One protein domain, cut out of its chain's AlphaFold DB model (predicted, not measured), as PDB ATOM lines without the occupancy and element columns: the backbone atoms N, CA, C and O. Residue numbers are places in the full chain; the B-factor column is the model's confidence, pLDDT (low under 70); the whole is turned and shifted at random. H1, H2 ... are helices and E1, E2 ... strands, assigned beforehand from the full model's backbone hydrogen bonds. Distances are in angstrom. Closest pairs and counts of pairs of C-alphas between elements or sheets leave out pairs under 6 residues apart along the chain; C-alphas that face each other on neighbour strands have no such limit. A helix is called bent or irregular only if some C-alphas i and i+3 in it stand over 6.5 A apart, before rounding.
ATOM      1  N   PHE A 398     109.717  80.612 -11.894       78.94
ATOM      2  CA  PHE A 398     110.674  79.507 -11.758       78.94
ATOM      3  C   PHE A 398     110.784  79.023 -10.304       78.94
ATOM      4  O   PHE A 398     111.097  77.868 -10.064       78.94
ATOM      5  N   LEU A 399     110.459  79.888  -9.335       83.19
ATOM      6  CA  LEU A 399     110.346  79.525  -7.921       83.19
ATOM      7  C   LEU A 399     109.095  80.161  -7.302       83.19
ATOM      8  O   LEU A 399     108.792  81.327  -7.556       83.19
ATOM      9  N   ASN A 400     108.378  79.406  -6.462       81.44
ATOM     10  CA  ASN A 400     107.212  79.874  -5.696       81.44
ATOM     11  C   ASN A 400     107.272  79.337  -4.260       81.44
ATOM     12  O   ASN A 400     106.572  78.385  -3.877       81.44
ATOM     13  N   SER A 401     108.143  79.964  -3.475       86.94
ATOM     14  CA  SER A 401     108.433  79.618  -2.088       86.94
ATOM     15  C   SER A 401     108.024  80.752  -1.133       86.94
ATOM     16  O   SER A 401     107.214  81.623  -1.472       86.94
ATOM     17  N   GLY A 402     108.534  80.735   0.095       90.56
ATOM     18  CA  GLY A 402     108.368  81.795   1.083       90.56
ATOM     19  C   GLY A 402     109.641  82.036   1.884       90.56
ATOM     20  O   GLY A 402     110.478  81.147   2.016       90.56
ATOM     21  N   ALA A 403     109.748  83.220   2.486       92.75
ATOM     22  CA  ALA A 403     110.901  83.663   3.277       92.75
ATOM     23  C   ALA A 403     111.207  82.786   4.514       92.75
ATOM     24  O   ALA A 403     112.214  82.989   5.181       92.75
ATOM     25  N   GLY A 404     110.375  81.781   4.820       91.94
ATOM     26  CA  GLY A 404     110.706  80.739   5.797       91.94
ATOM     27  C   GLY A 404     112.005  79.988   5.469       91.94
ATOM     28  O   GLY A 404     112.748  79.661   6.390       91.94
ATOM     29  N   GLN A 405     112.332  79.817   4.182       90.81
ATOM     30  CA  GLN A 405     113.567  79.150   3.739       90.81
ATOM     31  C   GLN A 405     114.848  79.916   4.086       90.81
ATOM     32  O   GLN A 405     115.919  79.322   4.156       90.81
ATOM     33  N   PHE A 406     114.760  81.218   4.384       94.44
ATOM     34  CA  PHE A 406     115.920  81.978   4.859       94.44
ATOM     35  C   PHE A 406     116.459  81.392   6.180       94.44
ATOM     36  O   PHE A 406     117.652  81.497   6.457       94.44
ATOM     37  N   LYS A 407     115.609  80.699   6.961       94.12
ATOM     38  CA  LYS A 407     116.027  79.935   8.145       94.12
ATOM     39  C   LYS A 407     116.890  78.717   7.796       94.12
ATOM     40  O   LYS A 407     117.741  78.350   8.590       94.12
ATOM     41  N   GLU A 408     116.712  78.084   6.643       91.19
ATOM     42  CA  GLU A 408     117.569  76.958   6.241       91.19
ATOM     43  C   GLU A 408     118.956  77.440   5.818       91.19
ATOM     44  O   GLU A 408     119.956  76.809   6.145       91.19
ATOM     45  N   TRP A 409     119.016  78.587   5.142       93.19
ATOM     46  CA  TRP A 409     120.263  79.164   4.638       93.19
ATOM     47  C   TRP A 409     121.101  79.837   5.736       93.19
ATOM     48  O   TRP A 409     122.330  79.778   5.704       93.19
ATOM     49  N   LEU A 410     120.455  80.483   6.714       94.00
ATOM     50  CA  LEU A 410     121.131  81.187   7.812       94.00
ATOM     51  C   LEU A 410     121.140  80.415   9.138       94.00
ATOM     52  O   LEU A 410     122.027  80.636   9.961       94.00
ATOM     53  N   GLY A 411     120.199  79.497   9.357       92.31
ATOM     54  CA  GLY A 411     120.062  78.773  10.618       92.31
ATOM     55  C   GLY A 411     119.801  79.720  11.788       92.31
ATOM     56  O   GLY A 411     118.817  80.460  11.807       92.31
ATOM     57  N   ASP A 412     120.714  79.691  12.754       91.38
ATOM     58  CA  ASP A 412     120.712  80.566  13.926       91.38
ATOM     59  C   ASP A 412     121.119  82.019  13.612       91.38
ATOM     60  O   ASP A 412     120.805  82.903  14.409       91.38
ATOM     61  N   ASP A 413     121.737  82.280  12.453       93.31
ATOM     62  CA  ASP A 413     122.154  83.623  12.014       93.31
ATOM     63  C   ASP A 413     121.010  84.428  11.357       93.31
ATOM     64  O   ASP A 413     121.244  85.528  10.857       93.31
ATOM     65  N   LEU A 414     119.785  83.885  11.280       96.19
ATOM     66  CA  LEU A 414     118.631  84.530  10.638       96.19
ATOM     67  C   LEU A 414     118.189  85.782  11.425       96.19
ATOM     68  O   LEU A 414     117.666  85.628  12.531       96.19
ATOM     69  N   PRO A 415     118.303  87.008  10.874       96.06
ATOM     70  CA  PRO A 415     117.916  88.207  11.602       96.06
ATOM     71  C   PRO A 415     116.405  88.466  11.552       96.06
ATOM     72  O   PRO A 415     115.737  88.193  10.549       96.06
ATOM     73  N   ASP A 416     115.872  89.047  12.628       96.25
ATOM     74  CA  ASP A 416     114.437  89.309  12.803       96.25
ATOM     75  C   ASP A 416     113.838  90.173  11.692       96.25
ATOM     76  O   ASP A 416     112.694  89.941  11.292       96.25
ATOM     77  N   LEU A 539     119.690  89.088   0.431       87.88
ATOM     78  CA  LEU A 539     119.865  88.255  -0.774       87.88
ATOM     79  C   LEU A 539     121.021  88.719  -1.677       87.88
ATOM     80  O   LEU A 539     121.606  87.905  -2.389       87.88
ATOM     81  N   SER A 540     121.332  90.016  -1.654       80.69
ATOM     82  CA  SER A 540     122.357  90.636  -2.501       80.69
ATOM     83  C   SER A 540     123.739  90.654  -1.838       80.69
ATOM     84  O   SER A 540     124.745  90.425  -2.511       80.69
ATOM     85  N   GLU A 541     123.785  90.919  -0.527       85.88
ATOM     86  CA  GLU A 541     125.014  91.192   0.235       85.88
ATOM     87  C   GLU A 541     125.487  90.029   1.124       85.88
ATOM     88  O   GLU A 541     126.683  89.922   1.386       85.88
ATOM     89  N   ASN A 542     124.593  89.161   1.617       90.31
ATOM     90  CA  ASN A 542     124.971  88.070   2.520       90.31
ATOM     91  C   ASN A 542     125.368  86.814   1.713       90.31
ATOM     92  O   ASN A 542     124.513  86.253   1.021       90.31
ATOM     93  N   PRO A 543     126.616  86.308   1.828       90.69
ATOM     94  CA  PRO A 543     127.077  85.165   1.042       90.69
ATOM     95  C   PRO A 543     126.226  83.901   1.206       90.69
ATOM     96  O   PRO A 543     125.934  83.256   0.205       90.69
ATOM     97  N   LYS A 544     125.752  83.583   2.421       93.00
ATOM     98  CA  LYS A 544     124.899  82.405   2.674       93.00
ATOM     99  C   LYS A 544     123.525  82.531   2.013       93.00
ATOM    100  O   LYS A 544     122.992  81.557   1.494       93.00
ATOM    101  N   MET A 545     122.941  83.732   2.029       90.25
ATOM    102  CA  MET A 545     121.654  83.997   1.371       90.25
ATOM    103  C   MET A 545     121.790  83.937  -0.147       90.25
ATOM    104  O   MET A 545     120.921  83.379  -0.813       90.25
ATOM    105  N   LYS A 546     122.890  84.473  -0.684       86.81
ATOM    106  CA  LYS A 546     123.225  84.396  -2.106       86.81
ATOM    107  C   LYS A 546     123.449  82.944  -2.533       86.81
ATOM    108  O   LYS A 546     122.818  82.493  -3.478       86.81
ATOM    109  N   GLU A 547     124.249  82.179  -1.797       86.62
ATOM    110  CA  GLU A 547     124.483  80.751  -2.044       86.62
ATOM    111  C   GLU A 547     123.190  79.922  -1.968       86.62
ATOM    112  O   GLU A 547     122.865  79.212  -2.920       86.62
ATOM    113  N   GLY A 548     122.408  80.060  -0.893       87.62
ATOM    114  CA  GLY A 548     121.129  79.365  -0.730       87.62
ATOM    115  C   GLY A 548     120.124  79.701  -1.835       87.62
ATOM    116  O   GLY A 548     119.485  78.805  -2.385       87.62
ATOM    117  N   MET A 549     120.053  80.974  -2.237       85.75
ATOM    118  CA  MET A 549     119.248  81.422  -3.374       85.75
ATOM    119  C   MET A 549     119.673  80.742  -4.682       85.75
ATOM    120  O   MET A 549     118.817  80.230  -5.405       85.75
ATOM    121  N   MET A 550     120.975  80.708  -4.975       80.12
ATOM    122  CA  MET A 550     121.517  80.065  -6.178       80.12
ATOM    123  C   MET A 550     121.316  78.546  -6.163       80.12
ATOM    124  O   MET A 550     121.097  77.948  -7.215       80.12
ATOM    125  N   THR A 551     121.335  77.912  -4.990       82.38
ATOM    126  CA  THR A 551     121.030  76.483  -4.842       82.38
ATOM    127  C   THR A 551     119.553  76.195  -5.102       82.38
ATOM    128  O   THR A 551     119.260  75.362  -5.952       82.38
ATOM    129  N   SER A 552     118.611  76.938  -4.510       78.19
ATOM    130  CA  SER A 552     117.179  76.742  -4.805       78.19
ATOM    131  C   SER A 552     116.798  77.060  -6.261       78.19
ATOM    132  O   SER A 552     115.847  76.478  -6.774       78.19
ATOM    133  N   ILE A 553     117.547  77.924  -6.961       71.00
ATOM    134  CA  ILE A 553     117.438  78.075  -8.427       71.00
ATOM    135  C   ILE A 553     117.822  76.769  -9.129       71.00
ATOM    136  O   ILE A 553     117.059  76.267  -9.947       71.00
ATOM    137  N   ARG A 554     119.001  76.224  -8.809       69.44
ATOM    138  CA  ARG A 554     119.554  75.001  -9.418       69.44
ATOM    139  C   ARG A 554     118.718  73.748  -9.120       69.44
ATOM    140  O   ARG A 554     118.795  72.789  -9.881       69.44
ATOM    141  N   GLU A 555     117.948  73.758  -8.032       70.38
ATOM    142  CA  GLU A 555     117.017  72.692  -7.640       70.38
ATOM    143  C   GLU A 555     115.658  72.757  -8.359       70.38
ATOM    144  O   GLU A 555     115.100  71.705  -8.652       70.38
ATOM    145  N   GLU A 556     115.104  73.953  -8.608       68.69
ATOM    146  CA  GLU A 556     113.701  74.124  -9.043       68.69
ATOM    147  C   GLU A 556     113.539  74.649 -10.486       68.69
ATOM    148  O   GLU A 556     112.467  74.495 -11.074       68.69
ATOM    149  N   PHE A 557     114.574  75.247 -11.091       70.56
ATOM    150  CA  PHE A 557     114.535  75.730 -12.477       70.56
ATOM    151  C   PHE A 557     115.110  74.652 -13.427       70.56
ATOM    152  O   PHE A 557     116.300  74.350 -13.322       70.56
ATOM    153  N   PRO A 558     114.332  74.081 -14.377       73.44
ATOM    154  CA  PRO A 558     114.726  72.927 -15.208       73.44
ATOM    155  C   PRO A 558     115.896  73.129 -16.191       73.44
ATOM    156  O   PRO A 558     116.071  72.300 -17.080       73.44
ATOM    157  N   LEU A 559     116.744  74.158 -16.040       81.38
ATOM    158  CA  LEU A 559     117.922  74.373 -16.895       81.38
ATOM    159  C   LEU A 559     118.741  73.102 -17.099       81.38
ATOM    160  O   LEU A 559     119.177  72.873 -18.218       81.38
ATOM    161  N   LYS A 560     118.932  72.264 -16.068       84.75
ATOM    162  CA  LYS A 560     119.655  70.992 -16.212       84.75
ATOM    163  C   LYS A 560     118.941  70.021 -17.156       84.75
ATOM    164  O   LYS A 560     119.574  69.487 -18.057       84.75
ATOM    165  N   ALA A 561     117.635  69.823 -16.980       87.25
ATOM    166  CA  ALA A 561     116.851  68.922 -17.819       87.25
ATOM    167  C   ALA A 561     116.810  69.409 -19.280       87.25
ATOM    168  O   ALA A 561     116.994  68.615 -20.200       87.25
ATOM    169  N   VAL A 562     116.687  70.722 -19.502       90.75
ATOM    170  CA  VAL A 562     116.740  71.314 -20.849       90.75
ATOM    171  C   VAL A 562     118.150  71.234 -21.461       90.75
ATOM    172  O   VAL A 562     118.298  70.832 -22.613       90.75
ATOM    173  N   SER A 563     119.195  71.515 -20.674       87.62
ATOM    174  CA  SER A 563     120.613  71.378 -21.063       87.62
ATOM    175  C   SER A 563     120.968  69.951 -21.474       87.62
ATOM    176  O   SER A 563     121.651  69.732 -22.470       87.62
ATOM    177  N   GLU A 564     120.492  68.953 -20.727       87.94
ATOM    178  CA  GLU A 564     120.710  67.542 -21.048       87.94
ATOM    179  C   GLU A 564     119.852  67.074 -22.230       87.94
ATOM    180  O   GLU A 564     120.195  66.074 -22.857       87.94
ATOM    181  N   GLY A 565     118.788  67.797 -22.592       89.31
ATOM    182  CA  GLY A 565     117.821  67.386 -23.615       89.31
ATOM    183  C   GLY A 565     116.829  66.338 -23.104       89.31
ATOM    184  O   GLY A 565     116.384  65.496 -23.874       89.31
ATOM    185  N   GLU A 566     116.544  66.347 -21.799       91.12
ATOM    186  CA  GLU A 566     115.484  65.541 -21.183       91.12
ATOM    187  C   GLU A 566     114.111  66.106 -21.533       91.12
ATOM    188  O   GLU A 566     113.260  65.364 -22.005       91.12
ATOM    189  N   GLU A 567     113.902  67.403 -21.311       91.62
ATOM    190  CA  GLU A 567     112.630  68.082 -21.557       91.62
ATOM    191  C   GLU A 567     112.853  69.450 -22.204       91.62
ATOM    192  O   GLU A 567     113.949  70.009 -22.174       91.62
ATOM    193  N   THR A 568     111.796  70.006 -22.780       93.94
ATOM    194  CA  THR A 568     111.773  71.340 -23.398       93.94
ATOM    195  C   THR A 568     110.726  72.212 -22.715       93.94
ATOM    196  O   THR A 568     109.765  71.688 -22.151       93.94
ATOM    197  N   MET A 569     110.859  73.541 -22.756       93.50
ATOM    198  CA  MET A 569     109.810  74.438 -22.253       93.50
ATOM    199  C   MET A 569     109.137  75.207 -23.390       93.50
ATOM    200  O   MET A 569     109.753  76.082 -23.994       93.50
ATOM    201  N   ALA A 570     107.846  74.962 -23.622       94.69
ATOM    202  CA  ALA A 570     107.021  75.819 -24.471       94.69
ATOM    203  C   ALA A 570     106.480  76.987 -23.626       94.69
ATOM    204  O   ALA A 570     105.607  76.804 -22.769       94.69
ATOM    205  N   ILE A 571     107.018  78.191 -23.831       91.56
ATOM    206  CA  ILE A 571     106.716  79.397 -23.044       91.56
ATOM    207  C   ILE A 571     105.930  80.388 -23.909       91.56
ATOM    208  O   ILE A 571     106.441  81.411 -24.369       91.56
ATOM    209  N   GLY A 572     104.651  80.086 -24.137       87.12
ATOM    210  CA  GLY A 572     103.823  80.811 -25.098       87.12
ATOM    211  C   GLY A 572     104.276  80.519 -26.527       87.12
ATOM    212  O   GLY A 572     104.173  79.388 -26.975       87.12
ATOM    213  N   ASP A 573     104.747  81.537 -27.248       86.81
ATOM    214  CA  ASP A 573     105.293  81.446 -28.612       86.81
ATOM    215  C   ASP A 573     106.823  81.289 -28.658       86.81
ATOM    216  O   ASP A 573     107.435  81.467 -29.709       86.81
ATOM    217  N   MET A 574     107.442  80.969 -27.521       93.56
ATOM    218  CA  MET A 574     108.878  80.719 -27.388       93.56
ATOM    219  C   MET A 574     109.134  79.254 -27.037       93.56
ATOM    220  O   MET A 574     108.351  78.660 -26.289       93.56
ATOM    221  N   SER A 575     110.259  78.710 -27.491       94.44
ATOM    222  CA  SER A 575     110.786  77.431 -27.008       94.44
ATOM    223  C   SER A 575     112.078  77.681 -26.229       94.44
ATOM    224  O   SER A 575     112.850  78.564 -26.599       94.44
ATOM    225  N   LEU A 576     112.285  76.952 -25.130       94.00
ATOM    226  CA  LEU A 576     113.567  76.852 -24.428       94.00
ATOM    227  C   LEU A 576     114.015  75.386 -24.469       94.00
ATOM    228  O   LEU A 576     113.333  74.500 -23.948       94.00
ATOM    229  N   ASP A 577     115.143  75.163 -25.129       94.00
ATOM    230  CA  ASP A 577     115.686  73.880 -25.584       94.00
ATOM    231  C   ASP A 577     117.204  74.011 -25.830       94.00
ATOM    232  O   ASP A 577     117.781  75.084 -25.643       94.00
ATOM    233  N   LYS A 578     117.873  72.930 -26.253       93.06
ATOM    234  CA  LYS A 578     119.324  72.937 -26.513       93.06
ATOM    235  C   LYS A 578     119.763  74.014 -27.512       93.06
ATOM    236  O   LYS A 578     120.772  74.670 -27.260       93.06
ATOM    237  N   ASP A 579     119.034  74.212 -28.608       93.81
ATOM    238  CA  ASP A 579     119.441  75.134 -29.679       93.81
ATOM    239  C   ASP A 579     119.287  76.594 -29.243       93.81
ATOM    240  O   ASP A 579     120.197  77.408 -29.415       93.81
ATOM    241  N   THR A 580     118.157  76.930 -28.616       95.19
ATOM    242  CA  THR A 580     117.935  78.268 -28.057       95.19
ATOM    243  C   THR A 580     118.858  78.558 -26.877       95.19
ATOM    244  O   THR A 580     119.330  79.685 -26.752       95.19
ATOM    245  N   MET A 581     119.215  77.565 -26.055       93.56
ATOM    246  CA  MET A 581     120.243  77.738 -25.021       93.56
ATOM    247  C   MET A 581     121.632  78.007 -25.619       93.56
ATOM    248  O   MET A 581     122.318  78.902 -25.129       93.56
ATOM    249  N   VAL A 582     122.022  77.335 -26.711       94.50
ATOM    250  CA  VAL A 582     123.271  77.648 -27.436       94.50
ATOM    251  C   VAL A 582     123.251  79.070 -28.006       94.50
ATOM    252  O   VAL A 582     124.238  79.785 -27.856       94.50
ATOM    253  N   GLU A 583     122.144  79.520 -28.597       95.44
ATOM    254  CA  GLU A 583     122.012  80.889 -29.128       95.44
ATOM    255  C   GLU A 583     122.047  81.972 -28.027       95.44
ATOM    256  O   GLU A 583     122.558  83.066 -28.260       95.44
ATOM    257  N   ILE A 584     121.536  81.689 -26.822       94.06
ATOM    258  CA  ILE A 584     121.479  82.661 -25.712       94.06
ATOM    259  C   ILE A 584     122.776  82.684 -24.892       94.06
ATOM    260  O   ILE A 584     123.252  83.758 -24.524       94.06
ATOM    261  N   PHE A 585     123.333  81.515 -24.569       92.25
ATOM    262  CA  PHE A 585     124.455  81.364 -23.633       92.25
ATOM    263  C   PHE A 585     125.782  80.986 -24.316       92.25
ATOM    264  O   PHE A 585     126.808  80.883 -23.648       92.25
ATOM    265  N   GLY A 586     125.785  80.719 -25.625       93.31
ATOM    266  CA  GLY A 586     126.939  80.174 -26.356       93.31
ATOM    267  C   GLY A 586     127.199  78.680 -26.110       93.31
ATOM    268  O   GLY A 586     128.131  78.118 -26.682       93.31
ATOM    269  N   THR A 587     126.401  78.027 -25.261       91.94
ATOM    270  CA  THR A 587     126.506  76.606 -24.894       91.94
ATOM    271  C   THR A 587     125.162  76.107 -24.357       91.94
ATOM    272  O   THR A 587     124.374  76.889 -23.829       91.94
ATOM    273  N   SER A 588     124.902  74.805 -24.463       90.44
ATOM    274  CA  SER A 588     123.801  74.113 -23.773       90.44
ATOM    275  C   SER A 588     124.295  73.165 -22.675       90.44
ATOM    276  O   SER A 588     123.515  72.387 -22.139       90.44
ATOM    277  N   ASN A 589     125.579  73.223 -22.308       89.94
ATOM    278  CA  ASN A 589     126.110  72.486 -21.165       89.94
ATOM    279  C   ASN A 589     125.641  73.126 -19.848       89.94
ATOM    280  O   ASN A 589     125.902  74.303 -19.588       89.94
ATOM    281  N   TYR A 590     124.986  72.333 -18.996       86.94
ATOM    282  CA  TYR A 590     124.464  72.806 -17.717       86.94
ATOM    283  C   TYR A 590     125.556  73.368 -16.807       86.94
ATOM    284  O   TYR A 590     125.343  74.415 -16.200       86.94
ATOM    285  N   ASP A 591     126.711  72.708 -16.699       85.62
ATOM    286  CA  ASP A 591     127.737  73.111 -15.736       85.62
ATOM    287  C   ASP A 591     128.458  74.399 -16.168       85.62
ATOM    288  O   ASP A 591     128.596  75.306 -15.343       85.62
ATOM    289  N   ASP A 592     128.758  74.558 -17.466       89.19
ATOM    290  CA  ASP A 592     129.279  75.814 -18.041       89.19
ATOM    291  C   ASP A 592     128.348  77.005 -17.748       89.19
ATOM    292  O   ASP A 592     128.803  78.121 -17.484       89.19
ATOM    293  N   ILE A 593     127.030  76.779 -17.801       87.81
ATOM    294  CA  ILE A 593     126.022  77.795 -17.477       87.81
ATOM    295  C   ILE A 593     125.978  78.027 -15.965       87.81
ATOM    296  O   ILE A 593     126.023  79.172 -15.519       87.81
ATOM    297  N   LYS A 594     125.929  76.954 -15.167       84.12
ATOM    298  CA  LYS A 594     125.776  76.951 -13.703       84.12
ATOM    299  C   LYS A 594     126.902  77.684 -12.972       84.12
ATOM    300  O   LYS A 594     126.633  78.275 -11.920       84.12
ATOM    301  N   GLU A 595     128.127  77.629 -13.493       86.12
ATOM    302  CA  GLU A 595     129.291  78.367 -12.973       86.12
ATOM    303  C   GLU A 595     129.248  79.863 -13.318       86.12
ATOM    304  O   GLU A 595     129.745  80.684 -12.549       86.12
ATOM    305  N   LYS A 596     128.594  80.225 -14.428       89.19
ATOM    306  CA  LYS A 596     128.444  81.599 -14.934       89.19
ATOM    307  C   LYS A 596     127.159  82.305 -14.485       89.19
ATOM    308  O   LYS A 596     126.943  83.469 -14.826       89.19
ATOM    309  N   LEU A 597     126.299  81.625 -13.723       87.38
ATOM    310  CA  LEU A 597     125.135  82.245 -13.097       87.38
ATOM    311  C   LEU A 597     125.585  83.202 -11.983       87.38
ATOM    312  O   LEU A 597     126.184  82.782 -10.991       87.38
ATOM    313  N   THR A 598     125.235  84.478 -12.115       85.69
ATOM    314  CA  THR A 598     125.476  85.519 -11.110       85.69
ATOM    315  C   THR A 598     124.184  85.870 -10.372       85.69
ATOM    316  O   THR A 598     123.080  85.530 -10.794       85.69
ATOM    317  N   SER A 599     124.298  86.572  -9.246       85.00
ATOM    318  CA  SER A 599     123.141  87.216  -8.616       85.00
ATOM    319  C   SER A 599     123.437  88.702  -8.474       85.00
ATOM    320  O   SER A 599     124.447  89.088  -7.878       85.00
ATOM    321  N   GLU A 600     122.547  89.515  -9.027       85.88
ATOM    322  CA  GLU A 600     122.697  90.960  -9.161       85.88
ATOM    323  C   GLU A 600     121.775  91.702  -8.185       85.88
ATOM    324  O   GLU A 600     120.653  91.243  -7.945       85.88
ATOM    325  N   PRO A 601     122.200  92.852  -7.629       78.75
ATOM    326  CA  PRO A 601     121.458  93.570  -6.589       78.75
ATOM    327  C   PRO A 601     120.194  94.291  -7.090       78.75
ATOM    328  O   PRO A 601     119.337  94.661  -6.287       78.75
ATOM    329  N   GLY A 602     120.042  94.480  -8.406       74.19
ATOM    330  CA  GLY A 602     118.847  95.092  -8.991       74.19
ATOM    331  C   GLY A 602     118.837  96.626  -8.975       74.19
ATOM    332  O   GLY A 602     119.902  97.223  -9.136       74.19
ATOM    333  N   PRO A 603     117.669  97.291  -8.809       70.81
ATOM    334  CA  PRO A 603     116.381  96.758  -8.336       70.81
ATOM    335  C   PRO A 603     115.409  96.299  -9.454       70.81
ATOM    336  O   PRO A 603     115.350  96.945 -10.501       70.81
ATOM    337  N   PRO A 604     114.565  95.267  -9.221       72.94
ATOM    338  CA  PRO A 604     114.670  94.271  -8.148       72.94
ATOM    339  C   PRO A 604     115.906  93.376  -8.364       72.94
ATOM    340  O   PRO A 604     116.397  93.316  -9.494       72.94
ATOM    341  N   PRO A 605     116.436  92.690  -7.332       83.81
ATOM    342  CA  PRO A 605     117.538  91.747  -7.524       83.81
ATOM    343  C   PRO A 605     117.181  90.702  -8.577       83.81
ATOM    344  O   PRO A 605     116.013  90.335  -8.710       83.81
ATOM    345  N   PHE A 606     118.165  90.207  -9.320       88.56
ATOM    346  CA  PHE A 606     117.916  89.220 -10.369       88.56
ATOM    347  C   PHE A 606     119.021  88.168 -10.466       88.56
ATOM    348  O   PHE A 606     120.181  88.416 -10.143       88.56
ATOM    349  N   LEU A 607     118.641  86.974 -10.917       88.00
ATOM    350  CA  LEU A 607     119.568  85.966 -11.421       88.00
ATOM    351  C   LEU A 607     120.098  86.446 -12.771       88.00
ATOM    352  O   LEU A 607     119.303  86.681 -13.685       88.00
ATOM    353  N   GLY A 608     121.411  86.573 -12.895       90.06
ATOM    354  CA  GLY A 608     122.102  86.863 -14.144       90.06
ATOM    355  C   GLY A 608     122.826  85.636 -14.698       90.06
ATOM    356  O   GLY A 608     123.066  84.662 -13.987       90.06
ATOM    357  N   TYR A 609     123.212  85.708 -15.965       90.94
ATOM    358  CA  TYR A 609     124.287  84.920 -16.558       90.94
ATOM    359  C   TYR A 609     125.324  85.889 -17.120       90.94
ATOM    360  O   TYR A 609     124.967  86.788 -17.885       90.94
ATOM    361  N   GLN A 610     126.592  85.714 -16.754       90.69
ATOM    362  CA  GLN A 610     127.692  86.535 -17.251       90.69
ATOM    363  C   GLN A 610     128.685  85.654 -18.015       90.69
ATOM    364  O   GLN A 610     129.306  84.760 -17.441       90.69
ATOM    365  N   ALA A 611     128.819  85.882 -19.323       85.50
ATOM    366  CA  ALA A 611     129.597  85.013 -20.206       85.50
ATOM    367  C   ALA A 611     131.099  85.009 -19.862       85.50
ATOM    368  O   ALA A 611     131.729  83.948 -19.891       85.50
ATOM    369  N   GLU A 612     131.647  86.175 -19.513       83.56
ATOM    370  CA  GLU A 612     133.021  86.388 -19.044       83.56
ATOM    371  C   GLU A 612     133.040  87.511 -17.995       83.56
ATOM    372  O   GLU A 612     132.180  88.387 -18.012       83.56
ATOM    373  N   VAL A 613     134.014  87.529 -17.080       78.38
ATOM    374  CA  VAL A 613     134.068  88.544 -16.008       78.38
ATOM    375  C   VAL A 613     134.180  89.954 -16.602       78.38
ATOM    376  O   VAL A 613     135.210  90.316 -17.166       78.38
ATOM    377  N   GLY A 614     133.126  90.757 -16.437       73.69
ATOM    378  CA  GLY A 614     133.024  92.103 -17.011       73.69
ATOM    379  C   GLY A 614     132.281  92.185 -18.350       73.69
ATOM    380  O   GLY A 614     132.171  93.284 -18.889       73.69
ATOM    381  N   SER A 615     131.743  91.077 -18.876       84.06
ATOM    382  CA  SER A 615     130.760  91.117 -19.966       84.06
ATOM    383  C   SER A 615     129.430  91.701 -19.488       84.06
ATOM    384  O   SER A 615     129.148  91.734 -18.285       84.06
ATOM    385  N   ASP A 616     128.562  92.061 -20.435       89.62
ATOM    386  CA  ASP A 616     127.143  92.265 -20.140       89.62
ATOM    387  C   ASP A 616     126.558  91.030 -19.434       89.62
ATOM    388  O   ASP A 616     126.952  89.886 -19.701       89.62
ATOM    389  N   VAL A 617     125.624  91.275 -18.514       92.50
ATOM    390  CA  VAL A 617     124.912  90.235 -17.765       92.50
ATOM    391  C   VAL A 617     123.552  90.028 -18.415       92.50
ATOM    392  O   VAL A 617     122.746  90.956 -18.461       92.50
ATOM    393  N   ILE A 618     123.268  88.810 -18.876       93.06
ATOM    394  CA  ILE A 618     121.939  88.417 -19.348       93.06
ATOM    395  C   ILE A 618     121.060  88.186 -18.109       93.06
ATOM    396  O   ILE A 618     121.294  87.222 -17.378       93.06
ATOM    397  N   PRO A 619     120.059  89.032 -17.825       93.12
ATOM    398  CA  PRO A 619     119.144  88.805 -16.713       93.12
ATOM    399  C   PRO A 619     118.214  87.640 -17.062       93.12
ATOM    400  O   PRO A 619     117.553  87.683 -18.093       93.12
ATOM    401  N   ILE A 620     118.153  86.612 -16.218       90.00
ATOM    402  CA  ILE A 620     117.322  85.412 -16.410       90.00
ATOM    403  C   ILE A 620     116.022  85.515 -15.608       90.00
ATOM    404  O   ILE A 620     114.943  85.223 -16.134       90.00
ATOM    405  N   ALA A 621     116.110  85.909 -14.331       89.75
ATOM    406  CA  ALA A 621     114.952  85.900 -13.441       89.75
ATOM    407  C   ALA A 621     114.942  87.024 -12.395       89.75
ATOM    408  O   ALA A 621     115.877  87.143 -11.606       89.75
ATOM    409  N   GLU A 622     113.840  87.776 -12.319       91.25
ATOM    410  CA  GLU A 622     113.570  88.734 -11.240       91.25
ATOM    411  C   GLU A 622     113.326  87.996  -9.913       91.25
ATOM    412  O   GLU A 622     112.437  87.143  -9.822       91.25
ATOM    413  N   VAL A 623     114.054  88.368  -8.860       88.44
ATOM    414  CA  VAL A 623     113.871  87.877  -7.488       88.44
ATOM    415  C   VAL A 623     112.907  88.805  -6.747       88.44
ATOM    416  O   VAL A 623     113.128  90.006  -6.604       88.44
ATOM    417  N   SER A 624     111.808  88.241  -6.256       88.25
ATOM    418  CA  SER A 624     110.639  88.985  -5.792       88.25
ATOM    419  C   SER A 624     110.245  88.568  -4.373       88.25
ATOM    420  O   SER A 624     109.718  87.475  -4.149       88.25
ATOM    421  N   VAL A 625     110.471  89.467  -3.410       89.94
ATOM    422  CA  VAL A 625     109.997  89.340  -2.021       89.94
ATOM    423  C   VAL A 625     108.721  90.167  -1.857       89.94
ATOM    424  O   VAL A 625     108.709  91.352  -2.186       89.94
ATOM    425  N   ARG A 626     107.633  89.568  -1.358       89.94
ATOM    426  CA  ARG A 626     106.340  90.266  -1.174       89.94
ATOM    427  C   ARG A 626     105.457  89.606  -0.116       89.94
ATOM    428  O   ARG A 626     105.503  88.392   0.043       89.94
ATOM    429  N   GLU A 627     104.568  90.348   0.543       88.75
ATOM    430  CA  GLU A 627     103.532  89.708   1.372       88.75
ATOM    431  C   GLU A 627     102.470  88.996   0.506       88.75
ATOM    432  O   GLU A 627     102.098  89.448  -0.582       88.75
ATOM    433  N   ASP A 628     101.966  87.861   0.991       87.94
ATOM    434  CA  ASP A 628     100.778  87.185   0.470       87.94
ATOM    435  C   ASP A 628      99.578  87.424   1.396       87.94
ATOM    436  O   ASP A 628      99.387  86.728   2.389       87.94
ATOM    437  N   GLY A 629      98.754  88.415   1.043       85.75
ATOM    438  CA  GLY A 629      97.672  88.927   1.888       85.75
ATOM    439  C   GLY A 629      98.118  90.147   2.692       85.75
ATOM    440  O   GLY A 629      98.190  90.086   3.912       85.75
ATOM    441  N   VAL A 630      98.426  91.245   1.998       84.81
ATOM    442  CA  VAL A 630      99.019  92.481   2.547       84.81
ATOM    443  C   VAL A 630      98.360  92.938   3.859       84.81
ATOM    444  O   VAL A 630      97.174  93.299   3.888       84.81
ATOM    445  N   GLY A 631      99.147  92.911   4.939       85.81
ATOM    446  CA  GLY A 631      98.773  93.291   6.302       85.81
ATOM    447  C   GLY A 631      97.910  92.287   7.082       85.81
ATOM    448  O   GLY A 631      97.378  92.663   8.127       85.81
ATOM    449  N   TYR A 632      97.723  91.050   6.603       90.94
ATOM    450  CA  TYR A 632      96.958  90.019   7.328       90.94
ATOM    451  C   TYR A 632      97.381  88.559   7.085       90.94
ATOM    452  O   TYR A 632      97.061  87.686   7.893       90.94
ATOM    453  N   GLY A 633      98.040  88.238   5.976       87.62
ATOM    454  CA  GLY A 633      98.327  86.853   5.600       87.62
ATOM    455  C   GLY A 633      99.449  86.215   6.413       87.62
ATOM    456  O   GLY A 633      99.432  84.999   6.623       87.62
ATOM    457  N   GLY A 634     100.393  87.018   6.914       85.56
ATOM    458  CA  GLY A 634     101.489  86.548   7.763       85.56
ATOM    459  C   GLY A 634     102.407  85.543   7.063       85.56
ATOM    460  O   GLY A 634     102.987  84.673   7.710       85.56
ATOM    461  N   GLN A 635     102.483  85.620   5.735       90.62
ATOM    462  CA  GLN A 635     103.377  84.844   4.884       90.62
ATOM    463  C   GLN A 635     104.037  85.808   3.903       90.62
ATOM    464  O   GLN A 635     103.347  86.565   3.215       90.62
ATOM    465  N   ILE A 636     105.363  85.765   3.827       92.88
ATOM    466  CA  ILE A 636     106.131  86.512   2.837       92.88
ATOM    467  C   ILE A 636     106.567  85.517   1.772       92.88
ATOM    468  O   ILE A 636     107.250  84.534   2.054       92.88
ATOM    469  N   LYS A 637     106.140  85.763   0.540       92.50
ATOM    470  CA  LYS A 637     106.516  84.991  -0.634       92.50
ATOM    471  C   LYS A 637     107.915  85.365  -1.088       92.50
ATOM    472  O   LYS A 637     108.282  86.540  -1.082       92.50
ATOM    473  N   PHE A 638     108.643  84.338  -1.502       91.06
ATOM    474  CA  PHE A 638     109.899  84.434  -2.220       91.06
ATOM    475  C   PHE A 638     109.671  83.766  -3.574       91.06
ATOM    476  O   PHE A 638     109.465  82.552  -3.656       91.06
ATOM    477  N   GLU A 639     109.587  84.583  -4.614       89.00
ATOM    478  CA  GLU A 639     109.267  84.160  -5.974       89.00
ATOM    479  C   GLU A 639     110.411  84.547  -6.905       89.00
ATOM    480  O   GLU A 639     110.968  85.634  -6.772       89.00
ATOM    481  N   MET A 640     110.714  83.697  -7.880       87.12
ATOM    482  CA  MET A 640     111.572  84.056  -9.012       87.12
ATOM    483  C   MET A 640     110.735  84.015 -10.269       87.12
ATOM    484  O   MET A 640     110.068  83.007 -10.515       87.12
ATOM    485  N   LYS A 641     110.744  85.094 -11.045       89.56
ATOM    486  CA  LYS A 641     109.954  85.229 -12.274       89.56
ATOM    487  C   LYS A 641     110.866  85.322 -13.471       89.56
ATOM    488  O   LYS A 641     111.894  85.978 -13.377       89.56
ATOM    489  N   LEU A 642     110.460  84.718 -14.584       89.19
ATOM    490  CA  LEU A 642     111.094  84.930 -15.884       89.19
ATOM    491  C   LEU A 642     111.234  86.437 -16.140       89.19
ATOM    492  O   LEU A 642     110.226  87.147 -16.191       89.19
ATOM    493  N   ASP A 643     112.471  86.917 -16.262       92.50
ATOM    494  CA  ASP A 643     112.736  88.342 -16.426       92.50
ATOM    495  C   ASP A 643     112.146  88.836 -17.764       92.50
ATOM    496  O   ASP A 643     112.322  88.175 -18.797       92.50
ATOM    497  N   PRO A 644     111.448  89.989 -17.801       92.00
ATOM    498  CA  PRO A 644     110.903  90.542 -19.039       92.00
ATOM    499  C   PRO A 644     111.942  90.751 -20.147       92.00
ATOM    500  O   PRO A 644     111.559  90.733 -21.321       92.00
ATOM    501  N   ARG A 645     113.216  90.937 -19.778       93.62
ATOM    502  CA  ARG A 645     114.377  91.067 -20.668       93.62
ATOM    503  C   ARG A 645     114.834  89.697 -21.179       93.62
ATOM    504  O   ARG A 645     114.971  89.552 -22.389       93.62
ATOM    505  N   PHE A 646     114.925  88.663 -20.325       93.38
ATOM    506  CA  PHE A 646     115.158  87.283 -20.795       93.38
ATOM    507  C   PHE A 646     114.080  86.844 -21.784       93.38
ATOM    508  O   PHE A 646     114.373  86.239 -22.805       93.38
ATOM    509  N   ALA A 647     112.819  87.192 -21.518       93.38
ATOM    510  CA  ALA A 647     111.704  86.888 -22.409       93.38
ATOM    511  C   ALA A 647     111.731  87.665 -23.742       93.38
ATOM    512  O   ALA A 647     110.934  87.359 -24.626       93.38
ATOM    513  N   ALA A 648     112.598  88.672 -23.897       94.50
ATOM    514  CA  ALA A 648     112.933  89.240 -25.200       94.50
ATOM    515  C   ALA A 648     114.065  88.427 -25.849       94.50
ATOM    516  O   ALA A 648     113.873  87.890 -26.933       94.50
ATOM    517  N   THR A 649     115.179  88.216 -25.139       95.00
ATOM    518  CA  THR A 649     116.333  87.431 -25.618       95.00
ATOM    519  C   THR A 649     115.951  86.014 -26.073       95.00
ATOM    520  O   THR A 649     116.364  85.578 -27.143       95.00
ATOM    521  N   LEU A 650     115.099  85.317 -25.315       94.50
ATOM    522  CA  LEU A 650     114.568  83.989 -25.639       94.50
ATOM    523  C   LEU A 650     113.651  84.005 -26.868       94.50
ATOM    524  O   LEU A 650     113.657  83.062 -27.660       94.50
ATOM    525  N   LYS A 651     112.876  85.079 -27.055       94.19
ATOM    526  CA  LYS A 651     112.044  85.250 -28.247       94.19
ATOM    527  C   LYS A 651     112.915  85.477 -29.478       94.19
ATOM    528  O   LYS A 651     112.683  84.837 -30.500       94.19
ATOM    529  N   ASP A 652     113.919  86.337 -29.374       95.31
ATOM    530  CA  ASP A 652     114.843  86.632 -30.469       95.31
ATOM    531  C   ASP A 652     115.663  85.381 -30.835       95.31
ATOM    532  O   ASP A 652     115.845  85.090 -32.017       95.31
ATOM    533  N   ALA A 653     116.071  84.580 -29.843       95.69
ATOM    534  CA  ALA A 653     116.690  83.271 -30.049       95.69
ATOM    535  C   ALA A 653     115.741  82.276 -30.737       95.69
ATOM    536  O   ALA A 653     116.095  81.727 -31.778       95.69
ATOM    537  N   THR A 654     114.506  82.111 -30.236       94.94
ATOM    538  CA  THR A 654     113.464  81.291 -30.892       94.94
ATOM    539  C   THR A 654     113.296  81.717 -32.356       94.94
ATOM    540  O   THR A 654     113.259  80.881 -33.257       94.94
ATOM    541  N   GLN A 655     113.248  83.027 -32.623       93.50
ATOM    542  CA  GLN A 655     113.105  83.547 -33.980       93.50
ATOM    543  C   GLN A 655     114.316  83.224 -34.862       93.50
ATOM    544  O   GLN A 655     114.112  82.747 -35.978       93.50
ATOM    545  N   LYS A 656     115.553  83.415 -34.393       94.31
ATOM    546  CA  LYS A 656     116.766  83.054 -35.155       94.31
ATOM    547  C   LYS A 656     116.846  81.556 -35.461       94.31
ATOM    548  O   LYS A 656     117.181  81.187 -36.585       94.31
ATOM    549  N   VAL A 657     116.533  80.707 -34.480       94.19
ATOM    550  CA  VAL A 657     116.670  79.249 -34.600       94.19
ATOM    551  C   VAL A 657     115.574  78.650 -35.491       94.19
ATOM    552  O   VAL A 657     115.891  77.787 -36.311       94.19
ATOM    553  N   TYR A 658     114.318  79.105 -35.392       90.19
ATOM    554  CA  TYR A 658     113.175  78.437 -36.041       90.19
ATOM    555  C   TYR A 658     112.542  79.194 -37.223       90.19
ATOM    556  O   TYR A 658     111.943  78.560 -38.092       90.19
ATOM    557  N   SER A 659     112.721  80.517 -37.362       74.50
ATOM    558  CA  SER A 659     112.101  81.269 -38.482       74.50
ATOM    559  C   SER A 659     112.710  80.952 -39.857       74.50
ATOM    560  O   SER A 659     112.216  81.435 -40.872       74.50
ATOM    561  N   SER A 660     113.772  80.140 -39.924       53.34
ATOM    562  CA  SER A 660     114.373  79.683 -41.184       53.34
ATOM    563  C   SER A 660     113.451  78.800 -42.029       53.34
ATOM    564  O   SER A 660     113.696  78.659 -43.228       53.34
TER     565      SER A 660
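AT A GLANCE: This is residues 398 to 416 and 539 to 660 of the 663 residues of an uncharacterized protein of Flavobacteriales bacterium (UniProt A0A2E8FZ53). A curled, strongly twisted wall of five antiparallel strands has H2 and H1 on one face; toward one end of the long axis the short helices H3, H4 and H5 cluster with the small hairpin E2 and E3, and H6 reaches past the sheet to pack on E3 and H4. Near the other end the tip of the hairpin E6 and E7, residues 629 to 634, sticks out. The printed part has 141 residues, with six named helices and seven named strands in the order E1 H1 H2 H3 E2 E3 H4 H5 E4 E5 E6 E7 H6, of mixed class; the large sheet runs E1 - E7 - E6 - E5 - E4. The whole is compact, with a radius of gyration of the C-alphas of 16.2 A, yet elongated, spanning 54 by 32 by 28 A.

IN THESE COORDINATES: Find C-alpha 398 at (110.674, 79.507, -11.758), where E1, residues 398 to 402, begins. Its sheet also holds E7, residues 636 to 642, 19.4 A long; E6, residues 617 to 627, 28.7 A long, which bends by 56 degrees at residue 620; E5, residues 606 to 610; and E4, residues 597 to 600. Look next for H1, residues 403 to 413, irregular with C-alphas 409 and 412 9.4 A apart, and H2, residues 543 to 556, 20.1 A long. Then come H3, residues 559 to 564, E2, 568 to 571, E3, 574 to 576, H4, 578 to 585, and H5, 590 to 596. H6, residues 646 to 660, 21.8 A long, is only just irregular, with C-alphas 657 and 660 7.0 A apart; it ends at C-alpha 660 at (114.373, 79.683, -41.184).

HOW THE PARTS SIT: Start at the meander E4 E5 E6 E7, each strand the antiparallel neighbour of the one before: N 598 and O 608 are 2.9 A apart, N 618 and O 609 2.8 A, N 624 and O 639 2.8 A. E1 is antiparallel to E7, with N 401 and O 638 at 2.9 A. H2 is on the sheet, making two layers, helix over sheet; H1 is on the same face. Residues 544 to 548 of H2 touch H1, closest at the C-alphas of Gly 548 and Trp 409, 5.4 A, at a steep tilt of 39 degrees. H6 only grazes the sheet; it touches H4, closest at the C-alphas of Ala 653 and Thr 580, 5.5 A. H3 touches H5, closest at the C-alphas of Ser 563 and Tyr 590, 5.3 A. In the hairpin E2 and E3, N 571 and O 574 are 2.8 A apart. Every O i to N i+4 pair is within hydrogen-bond range in H2, H3 and H4, against 3 of 7 in H1, with 5 of 8 O i to N i+3 pairs, 2 of 3 in H5 and 9 of 11 in H6.

THE WHOLE: The two farthest C-alphas, of Asp 412 and Ser 660, are 55.5 A apart. Residues 417 to 538 are not printed; C-alphas 416 and 539 are 14.7 A apart across the cut. Of the links printed whole, none is long. The mean pLDDT of the printed part is 88.1; residues 554, 556 and 660 are under 70.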